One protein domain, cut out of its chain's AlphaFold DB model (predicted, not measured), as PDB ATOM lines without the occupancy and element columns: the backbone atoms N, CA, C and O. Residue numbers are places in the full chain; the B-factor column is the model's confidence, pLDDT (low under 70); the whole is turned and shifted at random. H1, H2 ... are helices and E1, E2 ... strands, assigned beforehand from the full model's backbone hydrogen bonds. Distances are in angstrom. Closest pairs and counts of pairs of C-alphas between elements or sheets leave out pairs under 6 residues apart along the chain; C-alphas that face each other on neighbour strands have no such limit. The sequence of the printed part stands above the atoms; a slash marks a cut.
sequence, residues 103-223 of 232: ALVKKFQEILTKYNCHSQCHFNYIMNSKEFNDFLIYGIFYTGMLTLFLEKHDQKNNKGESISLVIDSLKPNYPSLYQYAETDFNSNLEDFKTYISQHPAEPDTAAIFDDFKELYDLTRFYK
ATOM      1  N   ALA A 103     245.774 231.420 261.053       86.00
ATOM      2  CA  ALA A 103     245.954 232.522 261.996       86.00
ATOM      3  C   ALA A 103     247.422 232.670 262.432       86.00
ATOM      4  O   ALA A 103     247.934 233.789 262.498       86.00
ATOM      5  N   LEU A 104     248.112 231.552 262.682       88.06
ATOM      6  CA  LEU A 104     249.541 231.539 263.008       88.06
ATOM      7  C   LEU A 104     250.396 231.912 261.794       88.06
ATOM      8  O   LEU A 104     251.318 232.711 261.934       88.06
ATOM      9  N   VAL A 105     250.049 231.435 260.594       89.69
ATOM     10  CA  VAL A 105     250.717 231.822 259.342       89.69
ATOM     11  C   VAL A 105     250.605 233.324 259.115       89.69
ATOM     12  O   VAL A 105     251.612 233.978 258.848       89.69
ATOM     13  N   LYS A 106     249.415 233.907 259.293       89.06
ATOM     14  CA  LYS A 106     249.232 235.356 259.177       89.06
ATOM     15  C   LYS A 106     250.112 236.119 260.171       89.06
ATOM     16  O   LYS A 106     250.830 237.029 259.764       89.06
ATOM     17  N   LYS A 107     250.128 235.709 261.444       89.00
ATOM     18  CA  LYS A 107     251.003 236.307 262.468       89.00
ATOM     19  C   LYS A 107     252.482 236.183 262.107       89.00
ATOM     20  O   LYS A 107     253.227 237.149 262.242       89.00
ATOM     21  N   PHE A 108     252.906 235.023 261.611       92.00
ATOM     22  CA  PHE A 108     254.270 234.806 261.143       92.00
ATOM     23  C   PHE A 108     254.642 235.794 260.027       92.00
ATOM     24  O   PHE A 108     255.692 236.429 260.103       92.00
ATOM     25  N   GLN A 109     253.778 235.980 259.019       90.44
ATOM     26  CA  GLN A 109     254.028 236.937 257.929       90.44
ATOM     27  C   GLN A 109     254.018 238.397 258.411       90.44
ATOM     28  O   GLN A 109     254.798 239.211 257.916       90.44
ATOM     29  N   GLU A 110     253.171 238.747 259.382       90.25
ATOM     30  CA  GLU A 110     253.163 240.080 259.998       90.25
ATOM     31  C   GLU A 110     254.491 240.372 260.710       90.25
ATOM     32  O   GLU A 110     255.100 241.417 260.476       90.25
ATOM     33  N   ILE A 111     254.984 239.432 261.523       92.25
ATOM     34  CA  ILE A 111     256.284 239.540 262.208       92.25
ATOM     35  C   ILE A 111     257.423 239.602 261.184       92.25
ATOM     36  O   ILE A 111     258.334 240.420 261.314       92.25
ATOM     37  N   LEU A 112     257.348 238.792 260.127       92.06
ATOM     38  CA  LEU A 112     258.317 238.810 259.036       92.06
ATOM     39  C   LEU A 112     258.365 240.158 258.314       92.06
ATOM     40  O   LEU A 112     259.442 240.661 257.998       92.06
ATOM     41  N   THR A 113     257.206 240.767 258.080       90.44
ATOM     42  CA  THR A 113     257.112 242.085 257.446       90.44
ATOM     43  C   THR A 113     257.796 243.147 258.305       90.44
ATOM     44  O   THR A 113     258.588 243.927 257.779       90.44
ATOM     45  N   LYS A 114     257.568 243.130 259.626       90.31
ATOM     46  CA  LYS A 114     258.249 244.035 260.569       90.31
ATOM     47  C   LYS A 114     259.765 243.846 260.534       90.31
ATOM     48  O   LYS A 114     260.503 244.817 260.388       90.31
ATOM     49  N   TYR A 115     260.231 242.598 260.561       91.81
ATOM     50  CA  TYR A 115     261.657 242.294 260.459       91.81
ATOM     51  C   TYR A 115     262.290 242.806 259.155       91.81
ATOM     52  O   TYR A 115     263.381 243.382 259.174       91.81
ATOM     53  N   ASN A 116     261.612 242.634 258.017       89.25
ATOM     54  CA  ASN A 116     262.104 243.104 256.718       89.25
ATOM     55  C   ASN A 116     262.247 244.638 256.675       89.25
ATOM     56  O   ASN A 116     263.180 245.146 256.052       89.25
ATOM     57  N   CYS A 117     261.379 245.384 257.374       86.56
ATOM     58  CA  CYS A 117     261.493 246.842 257.484       86.56
ATOM     59  C   CYS A 117     262.785 247.288 258.191       86.56
ATOM     60  O   CYS A 117     263.377 248.287 257.785       86.56
ATOM     61  N   HIS A 118     263.241 246.549 259.209       81.62
ATOM     62  CA  HIS A 118     264.479 246.864 259.941       81.62
ATOM     63  C   HIS A 118     265.733 246.347 259.249       81.62
ATOM     64  O   HIS A 118     266.738 247.050 259.164       81.62
ATOM     65  N   SER A 119     265.687 245.108 258.762       77.69
ATOM     66  CA  SER A 119     266.865 244.411 258.239       77.69
ATOM     67  C   SER A 119     267.257 244.843 256.826       77.69
ATOM     68  O   SER A 119     268.356 244.516 256.385       77.69
ATOM     69  N   GLN A 120     266.371 245.541 256.099       73.31
ATOM     70  CA  GLN A 120     266.493 245.814 254.655       73.31
ATOM     71  C   GLN A 120     266.654 244.539 253.799       73.31
ATOM     72  O   GLN A 120     266.864 244.615 252.585       73.31
ATOM     73  N   CYS A 121     266.517 243.358 254.406       68.31
ATOM     74  CA  CYS A 121     266.534 242.068 253.741       68.31
ATOM     75  C   CYS A 121     265.114 241.722 253.291       68.31
ATOM     76  O   CYS A 121     264.148 241.910 254.027       68.31
ATOM     77  N   HIS A 122     264.984 241.196 252.075       70.62
ATOM     78  CA  HIS A 122     263.714 240.682 251.571       70.62
ATOM     79  C   HIS A 122     263.694 239.164 251.719       70.62
ATOM     80  O   HIS A 122     264.375 238.446 250.985       70.62
ATOM     81  N   PHE A 123     262.907 238.678 252.677       73.38
ATOM     82  CA  PHE A 123     262.664 237.249 252.853       73.38
ATOM     83  C   PHE A 123     261.800 236.696 251.718       73.38
ATOM     84  O   PHE A 123     260.579 236.862 251.707       73.38
ATOM     85  N   ASN A 124     262.449 236.002 250.786       79.50
ATOM     86  CA  ASN A 124     261.806 235.353 249.648       79.50
ATOM     87  C   ASN A 124     261.455 233.882 249.967       79.50
ATOM     88  O   ASN A 124     261.250 233.492 251.117       79.50
ATOM     89  N   TYR A 125     261.355 233.073 248.914       87.50
ATOM     90  CA  TYR A 125     261.099 231.635 248.938       87.50
ATOM     91  C   TYR A 125     262.295 230.806 249.458       87.50
ATOM     92  O   TYR A 125     262.086 229.857 250.207       87.50
ATOM     93  N   ILE A 126     263.537 231.189 249.125       89.62
ATOM     94  CA  ILE A 126     264.779 230.551 249.608       89.62
ATOM     95  C   ILE A 126     265.607 231.574 250.377       89.62
ATOM     96  O   ILE A 126     265.727 232.722 249.951       89.62
ATOM     97  N   MET A 127     266.217 231.139 251.473       89.06
ATOM     98  CA  MET A 127     267.150 231.931 252.272       89.06
ATOM     99  C   MET A 127     268.285 231.073 252.801       89.06
ATOM    100  O   MET A 127     268.161 229.852 252.912       89.06
ATOM    101  N   ASN A 128     269.396 231.707 253.165       89.69
ATOM    102  CA  ASN A 128     270.410 230.991 253.923       89.69
ATOM    103  C   ASN A 128     269.984 230.865 255.395       89.69
ATOM    104  O   ASN A 128     269.274 231.700 255.954       89.69
ATOM    105  N   SER A 129     270.440 229.789 256.024       90.62
ATOM    106  CA  SER A 129     270.176 229.480 257.434       90.62
ATOM    107  C   SER A 129     270.570 230.586 258.413       90.62
ATOM    108  O   SER A 129     269.904 230.740 259.432       90.62
ATOM    109  N   LYS A 130     271.614 231.374 258.128       91.81
ATOM    110  CA  LYS A 130     272.022 232.479 259.005       91.81
ATOM    111  C   LYS A 130     270.958 233.573 259.033       91.81
ATOM    112  O   LYS A 130     270.521 233.947 260.112       91.81
ATOM    113  N   GLU A 131     270.537 234.054 257.867       91.38
ATOM    114  CA  GLU A 131     269.475 235.059 257.749       91.38
ATOM    115  C   GLU A 131     268.187 234.564 258.398       91.38
ATOM    116  O   GLU A 131     267.588 235.288 259.191       91.38
ATOM    117  N   PHE A 132     267.807 233.310 258.130       93.81
ATOM    118  CA  PHE A 132     266.634 232.705 258.756       93.81
ATOM    119  C   PHE A 132     266.738 232.704 260.282       93.81
ATOM    120  O   PHE A 132     265.811 233.147 260.950       93.81
ATOM    121  N   ASN A 133     267.875 232.279 260.838       94.88
ATOM    122  CA  ASN A 133     268.098 232.268 262.283       94.88
ATOM    123  C   ASN A 133     268.063 233.679 262.890       94.88
ATOM    124  O   ASN A 133     267.486 233.846 263.961       94.88
ATOM    125  N   ASP A 134     268.628 234.683 262.212       94.75
ATOM    126  CA  ASP A 134     268.578 236.084 262.655       94.75
ATOM    127  C   ASP A 134     267.110 236.571 262.737       94.75
ATOM    128  O   ASP A 134     266.697 237.160 263.740       94.75
ATOM    129  N   PHE A 135     266.278 236.235 261.744       95.12
ATOM    130  CA  PHE A 135     264.834 236.500 261.791       95.12
ATOM    131  C   PHE A 135     264.124 235.734 262.915       95.12
ATOM    132  O   PHE A 135     263.312 236.319 263.634       95.12
ATOM    133  N   LEU A 136     264.427 234.446 263.101       96.38
ATOM    134  CA  LEU A 136     263.797 233.646 264.150       96.38
ATOM    135  C   LEU A 136     264.108 234.200 265.541       96.38
ATOM    136  O   LEU A 136     263.205 234.313 266.361       96.38
ATOM    137  N   ILE A 137     265.352 234.612 265.794       97.31
ATOM    138  CA  ILE A 137     265.755 235.228 267.065       97.31
ATOM    139  C   ILE A 137     264.999 236.538 267.305       97.31
ATOM    140  O   ILE A 137     264.501 236.763 268.409       97.31
ATOM    141  N   TYR A 138     264.865 237.386 266.281       96.94
ATOM    142  CA  TYR A 138     264.009 238.572 266.366       96.94
ATOM    143  C   TYR A 138     262.560 238.191 266.720       96.94
ATOM    144  O   TYR A 138     261.972 238.786 267.624       96.94
ATOM    145  N   GLY A 139     262.005 237.167 266.063       96.00
ATOM    146  CA  GLY A 139     260.663 236.659 266.336       96.00
ATOM    147  C   GLY A 139     260.496 236.152 267.769       96.00
ATOM    148  O   GLY A 139     259.513 236.509 268.418       96.00
ATOM    149  N   ILE A 140     261.475 235.412 268.302       97.12
ATOM    150  CA  ILE A 140     261.520 234.951 269.703       97.12
ATOM    151  C   ILE A 140     261.486 236.145 270.661       97.12
ATOM    152  O   ILE A 140     260.696 236.149 271.604       97.12
ATOM    153  N   PHE A 141     262.301 237.179 270.425       97.31
ATOM    154  CA  PHE A 141     262.286 238.375 271.269       97.31
ATOM    155  C   PHE A 141     260.934 239.089 271.213       97.31
ATOM    156  O   PHE A 141     260.358 239.384 272.259       97.31
ATOM    157  N   TYR A 142     260.410 239.328 270.012       95.00
ATOM    158  CA  TYR A 142     259.166 240.065 269.812       95.00
ATOM    159  C   TYR A 142     257.958 239.349 270.435       95.00
ATOM    160  O   TYR A 142     257.214 239.922 271.235       95.00
ATOM    161  N   THR A 143     257.782 238.069 270.107       93.25
ATOM    162  CA  THR A 143     256.670 237.250 270.612       93.25
ATOM    163  C   THR A 143     256.824 236.936 272.098       93.25
ATOM    164  O   THR A 143     255.825 236.885 272.819       93.25
ATOM    165  N   GLY A 144     258.058 236.812 272.590       93.19
ATOM    166  CA  GLY A 144     258.353 236.629 274.005       93.19
ATOM    167  C   GLY A 144     257.976 237.856 274.837       93.19
ATOM    168  O   GLY A 144     257.278 237.717 275.840       93.19
ATOM    169  N   MET A 145     258.340 239.067 274.393       92.69
ATOM    170  CA  MET A 145     257.904 240.317 275.038       92.69
ATOM    171  C   MET A 145     256.379 240.439 275.064       92.69
ATOM    172  O   MET A 145     255.806 240.766 276.104       92.69
ATOM    173  N   LEU A 146     255.716 240.132 273.944       88.75
ATOM    174  CA  LEU A 146     254.259 240.189 273.854       88.75
ATOM    175  C   LEU A 146     253.582 239.179 274.787       88.75
ATOM    176  O   LEU A 146     252.620 239.528 275.468       88.75
ATOM    177  N   THR A 147     254.103 237.957 274.874       87.50
ATOM    178  CA  THR A 147     253.562 236.924 275.771       87.50
ATOM    179  C   THR A 147     253.745 237.309 277.239       87.50
ATOM    180  O   THR A 147     252.785 237.256 278.004       87.50
ATOM    181  N   LEU A 148     254.932 237.795 277.622       89.00
ATOM    182  CA  LEU A 148     255.202 238.289 278.980       89.00
ATOM    183  C   LEU A 148     254.322 239.486 279.358       89.00
ATOM    184  O   LEU A 148     253.936 239.646 280.517       89.00
ATOM    185  N   PHE A 149     254.024 240.356 278.393       86.88
ATOM    186  CA  PHE A 149     253.102 241.466 278.589       86.88
ATOM    187  C   PHE A 149     251.677 240.964 278.845       86.88
ATOM    188  O   PHE A 149     251.066 241.369 279.833       86.88
ATOM    189  N   LEU A 150     251.176 240.043 278.019       80.62
ATOM    190  CA  LEU A 150     249.841 239.455 278.172       80.62
ATOM    191  C   LEU A 150     249.687 238.697 279.498       80.62
ATOM    192  O   LEU A 150     248.683 238.867 280.187       80.62
ATOM    193  N   GLU A 151     250.697 237.933 279.912       81.06
ATOM    194  CA  GLU A 151     250.701 237.198 281.186       81.06
ATOM    195  C   GLU A 151     250.487 238.103 282.403       81.06
ATOM    196  O   GLU A 151     249.692 237.782 283.290       81.06
ATOM    197  N   LYS A 152     251.143 239.270 282.425       79.62
ATOM    198  CA  LYS A 152     250.975 240.262 283.500       79.62
ATOM    199  C   LYS A 152     249.547 240.807 283.588       79.62
ATOM    200  O   LYS A 152     249.165 241.296 284.651       79.62
ATOM    201  N   HIS A 153     248.781 240.734 282.500       72.81
ATOM    202  CA  HIS A 153     247.430 241.278 282.397       72.81
ATOM    203  C   HIS A 153     246.310 240.223 282.489       72.81
ATOM    204  O   HIS A 153     245.215 240.587 282.908       72.81
ATOM    205  N   ASP A 154     246.564 238.947 282.168       65.94
ATOM    206  CA  ASP A 154     245.524 237.896 282.087       65.94
ATOM    207  C   ASP A 154     245.689 236.751 283.123       65.94
ATOM    208  O   ASP A 154     244.818 235.898 283.252       65.94
ATOM    209  N   GLN A 155     246.782 236.718 283.908       55.72
ATOM    210  CA  GLN A 155     247.041 235.775 285.027       55.72
ATOM    211  C   GLN A 155     246.869 234.258 284.737       55.72
ATOM    212  O   GLN A 155     246.825 233.461 285.674       55.72
ATOM    213  N   LYS A 156     246.773 233.821 283.473       58.22
ATOM    214  CA  LYS A 156     246.479 232.415 283.113       58.22
ATOM    215  C   LYS A 156     247.653 231.624 282.544       58.22
ATOM    216  O   LYS A 156     247.626 230.397 282.604       58.22
ATOM    217  N   ASN A 157     248.679 232.296 282.027       58.53
ATOM    218  CA  ASN A 157     249.835 231.636 281.426       58.53
ATOM    219  C   ASN A 157     251.011 231.586 282.415       58.53
ATOM    220  O   ASN A 157     251.448 232.601 282.948       58.53
ATOM    221  N   ASN A 158     251.498 230.368 282.675       65.25
ATOM    222  CA  ASN A 158     252.616 230.079 283.584       65.25
ATOM    223  C   ASN A 158     253.949 229.902 282.826       65.25
ATOM    224  O   ASN A 158     254.856 229.234 283.323       65.25
ATOM    225  N   LYS A 159     254.074 230.424 281.596       73.81
ATOM    226  CA  LYS A 159     255.268 230.225 280.755       73.81
ATOM    227  C   LYS A 159     256.304 231.342 280.918       73.81
ATOM    228  O   LYS A 159     257.439 231.159 280.473       73.81
ATOM    229  N   GLY A 160     255.977 232.440 281.595       79.56
ATOM    230  CA  GLY A 160     256.819 233.635 281.687       79.56
ATOM    231  C   GLY A 160     258.249 233.427 282.164       79.56
ATOM    232  O   GLY A 160     259.171 234.030 281.616       79.56
ATOM    233  N   GLU A 161     258.472 232.537 283.131       82.81
ATOM    234  CA  GLU A 161     259.831 232.208 283.576       82.81
ATOM    235  C   GLU A 161     260.635 231.539 282.449       82.81
ATOM    236  O   GLU A 161     261.747 231.963 282.142       82.81
ATOM    237  N   SER A 162     260.043 230.560 281.756       85.94
ATOM    238  CA  SER A 162     260.699 229.869 280.638       85.94
ATOM    239  C   SER A 162     261.003 230.802 279.462       85.94
ATOM    240  O   SER A 162     262.078 230.715 278.870       85.94
ATOM    241  N   ILE A 163     260.098 231.739 279.161       89.31
ATOM    242  CA  ILE A 163     260.276 232.735 278.098       89.31
ATOM    243  C   ILE A 163     261.399 233.701 278.473       89.31
ATOM    244  O   ILE A 163     262.277 233.976 277.657       89.31
ATOM    245  N   SER A 164     261.400 234.173 279.721       89.44
ATOM    246  CA  SER A 164     262.420 235.094 280.230       89.44
ATOM    247  C   SER A 164     263.811 234.462 280.167       89.44
ATOM    248  O   SER A 164     264.730 235.086 279.647       89.44
ATOM    249  N   LEU A 165     263.952 233.188 280.556       91.62
ATOM    250  CA  LEU A 165     265.212 232.443 280.433       91.62
ATOM    251  C   LEU A 165     265.706 232.345 278.981       91.62
ATOM    252  O   LEU A 165     266.899 232.519 278.724       91.62
ATOM    253  N   VAL A 166     264.809 232.086 278.022       93.00
ATOM    254  CA  VAL A 166     265.171 232.048 276.594       93.00
ATOM    255  C   VAL A 166     265.665 233.420 276.134       93.00
ATOM    256  O   VAL A 166     266.746 233.510 275.548       93.00
ATOM    257  N   ILE A 167     264.930 234.492 276.445       94.00
ATOM    258  CA  ILE A 167     265.314 235.863 276.086       94.00
ATOM    259  C   ILE A 167     266.671 236.225 276.701       94.00
ATOM    260  O   ILE A 167     267.559 236.687 275.983       94.00
ATOM    261  N   ASP A 168     266.859 235.973 277.996       94.75
ATOM    262  CA  ASP A 168     268.089 236.297 278.725       94.75
ATOM    263  C   ASP A 168     269.297 235.511 278.199       94.75
ATOM    264  O   ASP A 168     270.413 236.030 278.184       94.75
ATOM    265  N   SER A 169     269.083 234.287 277.705       95.25
ATOM    266  CA  SER A 169     270.143 233.478 277.095       95.25
ATOM    267  C   SER A 169     270.580 233.982 275.712       95.25
ATOM    268  O   SER A 169     271.761 233.901 275.365       95.25
ATOM    269  N   LEU A 170     269.650 234.523 274.915       95.94
ATOM    270  CA  LEU A 170     269.917 234.982 273.549       95.94
ATOM    271  C   LEU A 170     270.402 236.436 273.510       95.94
ATOM    272  O   LEU A 170     271.284 236.775 272.720       95.94
ATOM    273  N   LYS A 171     269.857 237.302 274.369       95.81
ATOM    274  CA  LYS A 171     270.086 238.756 274.352       95.81
ATOM    275  C   LYS A 171     271.566 239.172 274.329       95.81
ATOM    276  O   LYS A 171     271.888 240.048 273.526       95.81
ATOM    277  N   PRO A 172     272.488 238.568 275.110       96.75
ATOM    278  CA  PRO A 172     273.903 238.947 275.084       96.75
ATOM    279  C   PRO A 172     274.564 238.752 273.715       96.75
ATOM    280  O   PRO A 172     275.461 239.508 273.352       96.75
ATOM    281  N   ASN A 173     274.108 237.753 272.955       96.75
ATOM    282  CA  ASN A 173     274.678 237.396 271.656       96.75
ATOM    283  C   ASN A 173     274.011 238.139 270.490       96.75
ATOM    284  O   ASN A 173     274.602 238.244 269.417       96.75
ATOM    285  N   TYR A 174     272.803 238.675 270.696       96.44
ATOM    286  CA  TYR A 174     271.987 239.295 269.647       96.44
ATOM    287  C   TYR A 174     271.383 240.652 270.069       96.44
ATOM    288  O   TYR A 174     270.171 240.855 269.946       96.44
ATOM    289  N   PRO A 175     272.198 241.616 270.545       96.44
ATOM    290  CA  PRO A 175     271.697 242.872 271.103       96.44
ATOM    291  C   PRO A 175     270.945 243.737 270.080       96.44
ATOM    292  O   PRO A 175     269.930 244.339 270.419       96.44
ATOM    293  N   SER A 176     271.393 243.772 268.820       95.19
ATOM    294  CA  SER A 176     270.731 244.552 267.763       95.19
ATOM    295  C   SER A 176     269.346 243.999 267.417       95.19
ATOM    296  O   SER A 176     268.396 244.765 267.295       95.19
ATOM    297  N   LEU A 177     269.208 242.671 267.324       96.31
ATOM    298  CA  LEU A 177     267.918 242.021 267.056       96.31
ATOM    299  C   LEU A 177     266.936 242.233 268.210       96.31
ATOM    300  O   LEU A 177     265.757 242.489 267.975       96.31
ATOM    301  N   TYR A 178     267.435 242.185 269.449       97.00
ATOM    302  CA  TYR A 178     266.644 242.527 270.626       97.00
ATOM    303  C   TYR A 178     266.137 243.972 270.560       97.00
ATOM    304  O   TYR A 178     264.957 244.215 270.788       97.00
ATOM    305  N   GLN A 179     267.004 244.924 270.203       95.81
ATOM    306  CA  GLN A 179     266.631 246.334 270.085       95.81
ATOM    307  C   GLN A 179     265.570 246.574 268.998       95.81
ATOM    308  O   GLN A 179     264.657 247.375 269.206       95.81
ATOM    309  N   TYR A 180     265.653 245.881 267.856       94.75
ATOM    310  CA  TYR A 180     264.617 245.948 266.818       94.75
ATOM    311  C   TYR A 180     263.276 245.439 267.345       94.75
ATOM    312  O   TYR A 180     262.268 246.138 267.247       94.75
ATOM    313  N   ALA A 181     263.277 244.262 267.977       95.94
ATOM    314  CA  ALA A 181     262.073 243.676 268.556       95.94
ATOM    315  C   ALA A 181     261.454 244.574 269.641       95.94
ATOM    316  O   ALA A 181     260.243 244.776 269.652       95.94
ATOM    317  N   GLU A 182     262.278 245.161 270.512       95.19
ATOM    318  CA  GLU A 182     261.843 246.092 271.558       95.19
ATOM    319  C   GLU A 182     261.228 247.368 270.970       95.19
ATOM    320  O   GLU A 182     260.184 247.831 271.432       95.19
ATOM    321  N   THR A 183     261.838 247.921 269.919       94.06
ATOM    322  CA  THR A 183     261.324 249.111 269.225       94.06
ATOM    323  C   THR A 183     259.948 248.838 268.621       94.06
ATOM    324  O   THR A 183     259.013 249.619 268.830       94.06
ATOM    325  N   ASP A 184     259.788 247.708 267.930       92.19
ATOM    326  CA  ASP A 184     258.506 247.315 267.343       92.19
ATOM    327  C   ASP A 184     257.457 247.000 268.401       92.19
ATOM    328  O   ASP A 184     256.286 247.349 268.242       92.19
ATOM    329  N   PHE A 185     257.850 246.342 269.488       92.00
ATOM    330  CA  PHE A 185     256.951 246.040 270.593       92.00
ATOM    331  C   PHE A 185     256.417 247.330 271.228       92.00
ATOM    332  O   PHE A 185     255.203 247.516 271.317       92.00
ATOM    333  N   ASN A 186     257.311 248.256 271.584       92.19
ATOM    334  CA  ASN A 186     256.950 249.520 272.224       92.19
ATOM    335  C   ASN A 186     256.091 250.414 271.323       92.19
ATOM    336  O   ASN A 186     255.163 251.058 271.808       92.19
ATOM    337  N   SER A 187     256.352 250.415 270.014       90.31
ATOM    338  CA  SER A 187     255.573 251.204 269.050       90.31
ATOM    339  C   SER A 187     254.117 250.737 268.928       90.31
ATOM    340  O   SER A 187     253.258 251.532 268.569       90.31
ATOM    341  N   ASN A 188     253.831 249.470 269.252       85.94
ATOM    342  CA  ASN A 188     252.486 248.881 269.213       85.94
ATOM    343  C   ASN A 188     251.856 248.734 270.617       85.94
ATOM    344  O   ASN A 188     250.788 248.141 270.765       85.94
ATOM    345  N   LEU A 189     252.505 249.246 271.671       84.19
ATOM    346  CA  LEU A 189     252.119 248.974 273.060       84.19
ATOM    347  C   LEU A 189     250.719 249.496 273.417       84.19
ATOM    348  O   LEU A 189     249.962 248.814 274.107       84.19
ATOM    349  N   GLU A 190     250.367 250.697 272.957       82.38
ATOM    350  CA  GLU A 190     249.049 251.294 273.222       82.38
ATOM    351  C   GLU A 190     247.923 250.554 272.486       82.38
ATOM    352  O   GLU A 190     246.843 250.341 273.049       82.38
ATOM    353  N   ASP A 191     248.200 250.065 271.276       81.69
ATOM    354  CA  ASP A 191     247.268 249.226 270.523       81.69
ATOM    355  C   ASP A 191     247.030 247.899 271.252       81.69
ATOM    356  O   ASP A 191     245.885 247.465 271.393       81.69
ATOM    357  N   PHE A 192     248.081 247.289 271.812       80.06
ATOM    358  CA  PHE A 192     247.945 246.070 272.613       80.06
ATOM    359  C   PHE A 192     247.134 246.289 273.891       80.06
ATOM    360  O   PHE A 192     246.251 245.486 274.192       80.06
ATOM    361  N   LYS A 193     247.367 247.383 274.629       80.31
ATOM    362  CA  LYS A 193     246.564 247.726 275.821       80.31
ATOM    363  C   LYS A 193     245.084 247.903 275.477       80.31
ATOM    364  O   LYS A 193     244.210 247.423 276.206       80.31
ATOM    365  N   THR A 194     244.807 248.565 274.355       79.50
ATOM    366  CA  THR A 194     243.445 248.783 273.850       79.50
ATOM    367  C   THR A 194     242.793 247.461 273.453       79.50
ATOM    368  O   THR A 194     241.653 247.197 273.837       79.50
ATOM    369  N   TYR A 195     243.534 246.600 272.753       73.06
ATOM    370  CA  TYR A 195     243.070 245.285 272.329       73.06
ATOM    371  C   TYR A 195     242.717 244.386 273.517       73.06
ATOM    372  O   TYR A 195     241.605 243.870 273.557       73.06
ATOM    373  N   ILE A 196     243.602 244.263 274.515       73.50
ATOM    374  CA  ILE A 196     243.361 243.462 275.733       73.50
ATOM    375  C   ILE A 196     242.103 243.937 276.465       73.50
ATOM    376  O   ILE A 196     241.309 243.128 276.937       73.50
ATOM    377  N   SER A 197     241.885 245.254 276.519       71.62
ATOM    378  CA  SER A 197     240.706 245.839 277.169       71.62
ATOM    379  C   SER A 197     239.390 245.488 276.457       71.62
ATOM    380  O   SER A 197     238.332 245.517 277.082       71.62
ATOM    381  N   GLN A 198     239.440 245.173 275.158       71.56
ATOM    382  CA  GLN A 198     238.273 244.881 274.315       71.56
ATOM    383  C   GLN A 198     238.097 243.382 274.016       71.56
ATOM    384  O   GLN A 198     236.978 242.942 273.758       71.56
ATOM    385  N   HIS A 199     239.179 242.601 274.058       66.00
ATOM    386  CA  HIS A 199     239.229 241.187 273.686       66.00
ATOM    387  C   HIS A 199     240.005 240.389 274.753       66.00
ATOM    388  O   HIS A 199     241.187 240.107 274.576       66.00
ATOM    389  N   PRO A 200     239.352 239.991 275.859       58.22
ATOM    390  CA  PRO A 200     239.980 239.250 276.960       58.22
ATOM    391  C   PRO A 200     240.210 237.753 276.658       58.22
ATOM    392  O   PRO A 200     240.429 236.968 277.574       58.22
ATOM    393  N   ALA A 201     240.087 237.330 275.396       55.66
ATOM    394  CA  ALA A 201     240.381 235.967 274.962       55.66
ATOM    395  C   ALA A 201     241.735 235.955 274.246       55.66
ATOM    396  O   ALA A 201     241.999 236.824 273.413       55.66
ATOM    397  N   GLU A 202     242.577 234.984 274.604       55.25
ATOM    398  CA  GLU A 202     243.984 234.913 274.212       55.25
ATOM    399  C   GLU A 202     244.189 235.103 272.703       55.25
ATOM    400  O   GLU A 202     243.621 234.362 271.896       55.25
ATOM    401  N   PRO A 203     245.066 236.021 272.272       57.44
ATOM    402  CA  PRO A 203     245.705 235.829 270.987       57.44
ATOM    403  C   PRO A 203     246.601 234.583 271.105       57.44
ATOM    404  O   PRO A 203     247.302 234.444 272.103       57.44
ATOM    405  N   ASP A 204     246.636 233.717 270.078       65.00
ATOM    406  CA  ASP A 204     247.571 232.568 269.927       65.00
ATOM    407  C   ASP A 204     249.081 232.956 269.929       65.00
ATOM    408  O   ASP A 204     249.883 232.453 269.145       65.00
ATOM    409  N   THR A 205     249.487 233.948 270.717       70.06
ATOM    410  CA  THR A 205     250.838 234.501 270.791       70.06
ATOM    411  C   THR A 205     251.803 233.531 271.472       70.06
ATOM    412  O   THR A 205     252.955 233.421 271.066       70.06
ATOM    413  N   ALA A 206     251.330 232.779 272.471       75.88
ATOM    414  CA  ALA A 206     252.140 231.740 273.100       75.88
ATOM    415  C   ALA A 206     252.465 230.603 272.113       75.88
ATOM    416  O   ALA A 206     253.584 230.104 272.111       75.88
ATOM    417  N   ALA A 207     251.515 230.245 271.240       84.00
ATOM    418  CA  ALA A 207     251.725 229.229 270.210       84.00
ATOM    419  C   ALA A 207     252.761 229.680 269.170       84.00
ATOM    420  O   ALA A 207     253.706 228.950 268.900       84.00
ATOM    421  N   ILE A 208     252.665 230.920 268.666       89.19
ATOM    422  CA  ILE A 208     253.660 231.419 267.703       89.19
ATOM    423  C   ILE A 208     255.057 231.563 268.338       89.19
ATOM    424  O   ILE A 208     256.052 231.333 267.660       89.19
ATOM    425  N   PHE A 209     255.165 231.903 269.632       92.06
ATOM    426  CA  PHE A 209     256.457 231.905 270.334       92.06
ATOM    427  C   PHE A 209     257.099 230.512 270.337       92.06
ATOM    428  O   PHE A 209     258.290 230.383 270.043       92.06
ATOM    429  N   ASP A 210     256.310 229.480 270.651       92.19
ATOM    430  CA  ASP A 210     256.779 228.096 270.640       92.19
ATOM    431  C   ASP A 210     257.228 227.684 269.224       92.19
ATOM    432  O   ASP A 210     258.322 227.134 269.091       92.19
ATOM    433  N   ASP A 211     256.481 228.061 268.175       94.00
ATOM    434  CA  ASP A 211     256.864 227.811 266.776       94.00
ATOM    435  C   ASP A 211     258.223 228.446 266.428       94.00
ATOM    436  O   ASP A 211     259.101 227.797 265.858       94.00
ATOM    437  N   PHE A 212     258.436 229.717 266.794       95.62
ATOM    438  CA  PHE A 212     259.703 230.420 266.558       95.62
ATOM    439  C   PHE A 212     260.880 229.759 267.280       95.62
ATOM    440  O   PHE A 212     261.975 229.639 266.718       95.62
ATOM    441  N   LYS A 213     260.661 229.335 268.526       95.25
ATOM    442  CA  LYS A 213     261.673 228.655 269.334       95.25
ATOM    443  C   LYS A 213     262.026 227.292 268.743       95.25
ATOM    444  O   LYS A 213     263.209 226.989 268.599       95.25
ATOM    445  N   GLU A 214     261.026 226.487 268.392       95.62
ATOM    446  CA  GLU A 214     261.241 225.162 267.813       95.62
ATOM    447  C   GLU A 214     261.945 225.258 266.457       95.62
ATOM    448  O   GLU A 214     262.955 224.584 266.240       95.62
ATOM    449  N   LEU A 215     261.504 226.174 265.587       95.50
ATOM    450  CA  LEU A 215     262.194 226.478 264.335       95.50
ATOM    451  C   LEU A 215     263.670 226.808 264.576       95.50
ATOM    452  O   LEU A 215     264.532 226.241 263.904       95.50
ATOM    453  N   TYR A 216     263.976 227.665 265.556       96.44
ATOM    454  CA  TYR A 216     265.352 228.059 265.858       96.44
ATOM    455  C   TYR A 216     266.191 226.881 266.355       96.44
ATOM    456  O   TYR A 216     267.320 226.688 265.896       96.44
ATOM    457  N   ASP A 217     265.648 226.051 267.243       95.25
ATOM    458  CA  ASP A 217     266.340 224.856 267.724       95.25
ATOM    459  C   ASP A 217     266.638 223.871 266.578       95.25
ATOM    460  O   ASP A 217     267.729 223.288 266.531       95.25
ATOM    461  N   LEU A 218     265.729 223.756 265.603       95.25
ATOM    462  CA  LEU A 218     265.892 222.918 264.413       95.25
ATOM    463  C   LEU A 218     266.885 223.490 263.386       95.25
ATOM    464  O   LEU A 218     267.408 222.722 262.568       95.25
ATOM    465  N   THR A 219     267.172 224.799 263.388       95.19
ATOM    466  CA  THR A 219     268.001 225.449 262.350       95.19
ATOM    467  C   THR A 219     269.286 226.115 262.837       95.19
ATOM    468  O   THR A 219     270.162 226.377 262.010       95.19
ATOM    469  N   ARG A 220     269.493 226.324 264.143       93.75
ATOM    470  CA  ARG A 220     270.661 227.053 264.692       93.75
ATOM    471  C   ARG A 220     272.035 226.499 264.295       93.75
ATOM    472  O   ARG A 220     273.005 227.250 264.231       93.75
ATOM    473  N   PHE A 221     272.132 225.197 264.019       93.19
ATOM    474  CA  PHE A 221     273.375 224.540 263.581       93.19
ATOM    475  C   PHE A 221     273.370 224.133 262.105       93.19
ATOM    476  O   PHE A 221     274.383 223.651 261.591       93.19
ATOM    477  N   TYR A 222     272.243 224.309 261.422       92.38
ATOM    478  CA  TYR A 222     272.144 224.043 259.998       92.38
ATOM    479  C   TYR A 222     272.837 225.167 259.221       92.38
ATOM    480  O   TYR A 222     272.748 226.330 259.599       92.38
ATOM    481  N   LYS A 223     273.561 224.811 258.154       90.56
ATOM    482  CA  LYS A 223     274.359 225.753 257.344       90.56
ATOM    483  C   LYS A 223     273.890 225.869 255.894       90.56
ATOM    484  O   LYS A 223     274.504 226.589 255.113       90.56
TER     485      LYS A 223
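Overview. This is residues 103 to 223 of the 232 residues of an uncharacterized protein of Chryseobacterium sp. H1D6C (UniProt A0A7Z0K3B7). One long helix, H2, runs through the middle of this domain, with H4 and H6 packed on opposite sides of it and H1 and H3 on two others; H1 crosses it steeply. H5 lies near one end of H2, and the short strand E1 leads into the other. The printed part has 121 residues, mostly helix, in the order H1, E1, H2, H3, H4, H5, H6. It is compact, with a radius of gyration of the C-alphas of 14.1 A, and elongated, spanning 42 by 26 by 25 A.

Along the chain. Find C-alpha 129 at (270.176, 229.480, 257.434); from there H2 runs 35.9 A to C-alpha 154 at (245.524, 237.896, 282.087). Before it come H1, residues 103 to 119, 24.3 A, and E1, residues 126 to 128, which pairs with no named strand. After it look for H3 at 160 to 170, H4 at 175 to 187, H5 at 189 to 198 and H6 at 205 to 219, 21.2 A, ending at (268.001, 225.449, 262.350).

Arrangement. Start at the hub, H2. H6 touches it at a shallow tilt of 26 degrees, opposite ways; the closest C-alphas, Thr 143 and Phe 209, are 5.4 A apart. H4 touches it at C-alphas 142 and 181, 4.8 A, the closest pair. H2 and H3 form a hairpin, closest at C-alphas 148 and 160, 5.6 A. H1 touches H2 with residues 111 to 115 alone, at a steep tilt of 63 degrees. H4 and H6 are apart. Every O i to N i+4 pair is within hydrogen-bond range in H1, H3, H4, H5 and H6, and 21 of 22 in H2.

Size, cuts and confidence. The farthest C-alphas, Gln 198 and Lys 223, are 44.2 A apart. The printed part has no cut and no long link. Look for pLDDT under 70 at residues 121, 154 to 158 and 199 to 204.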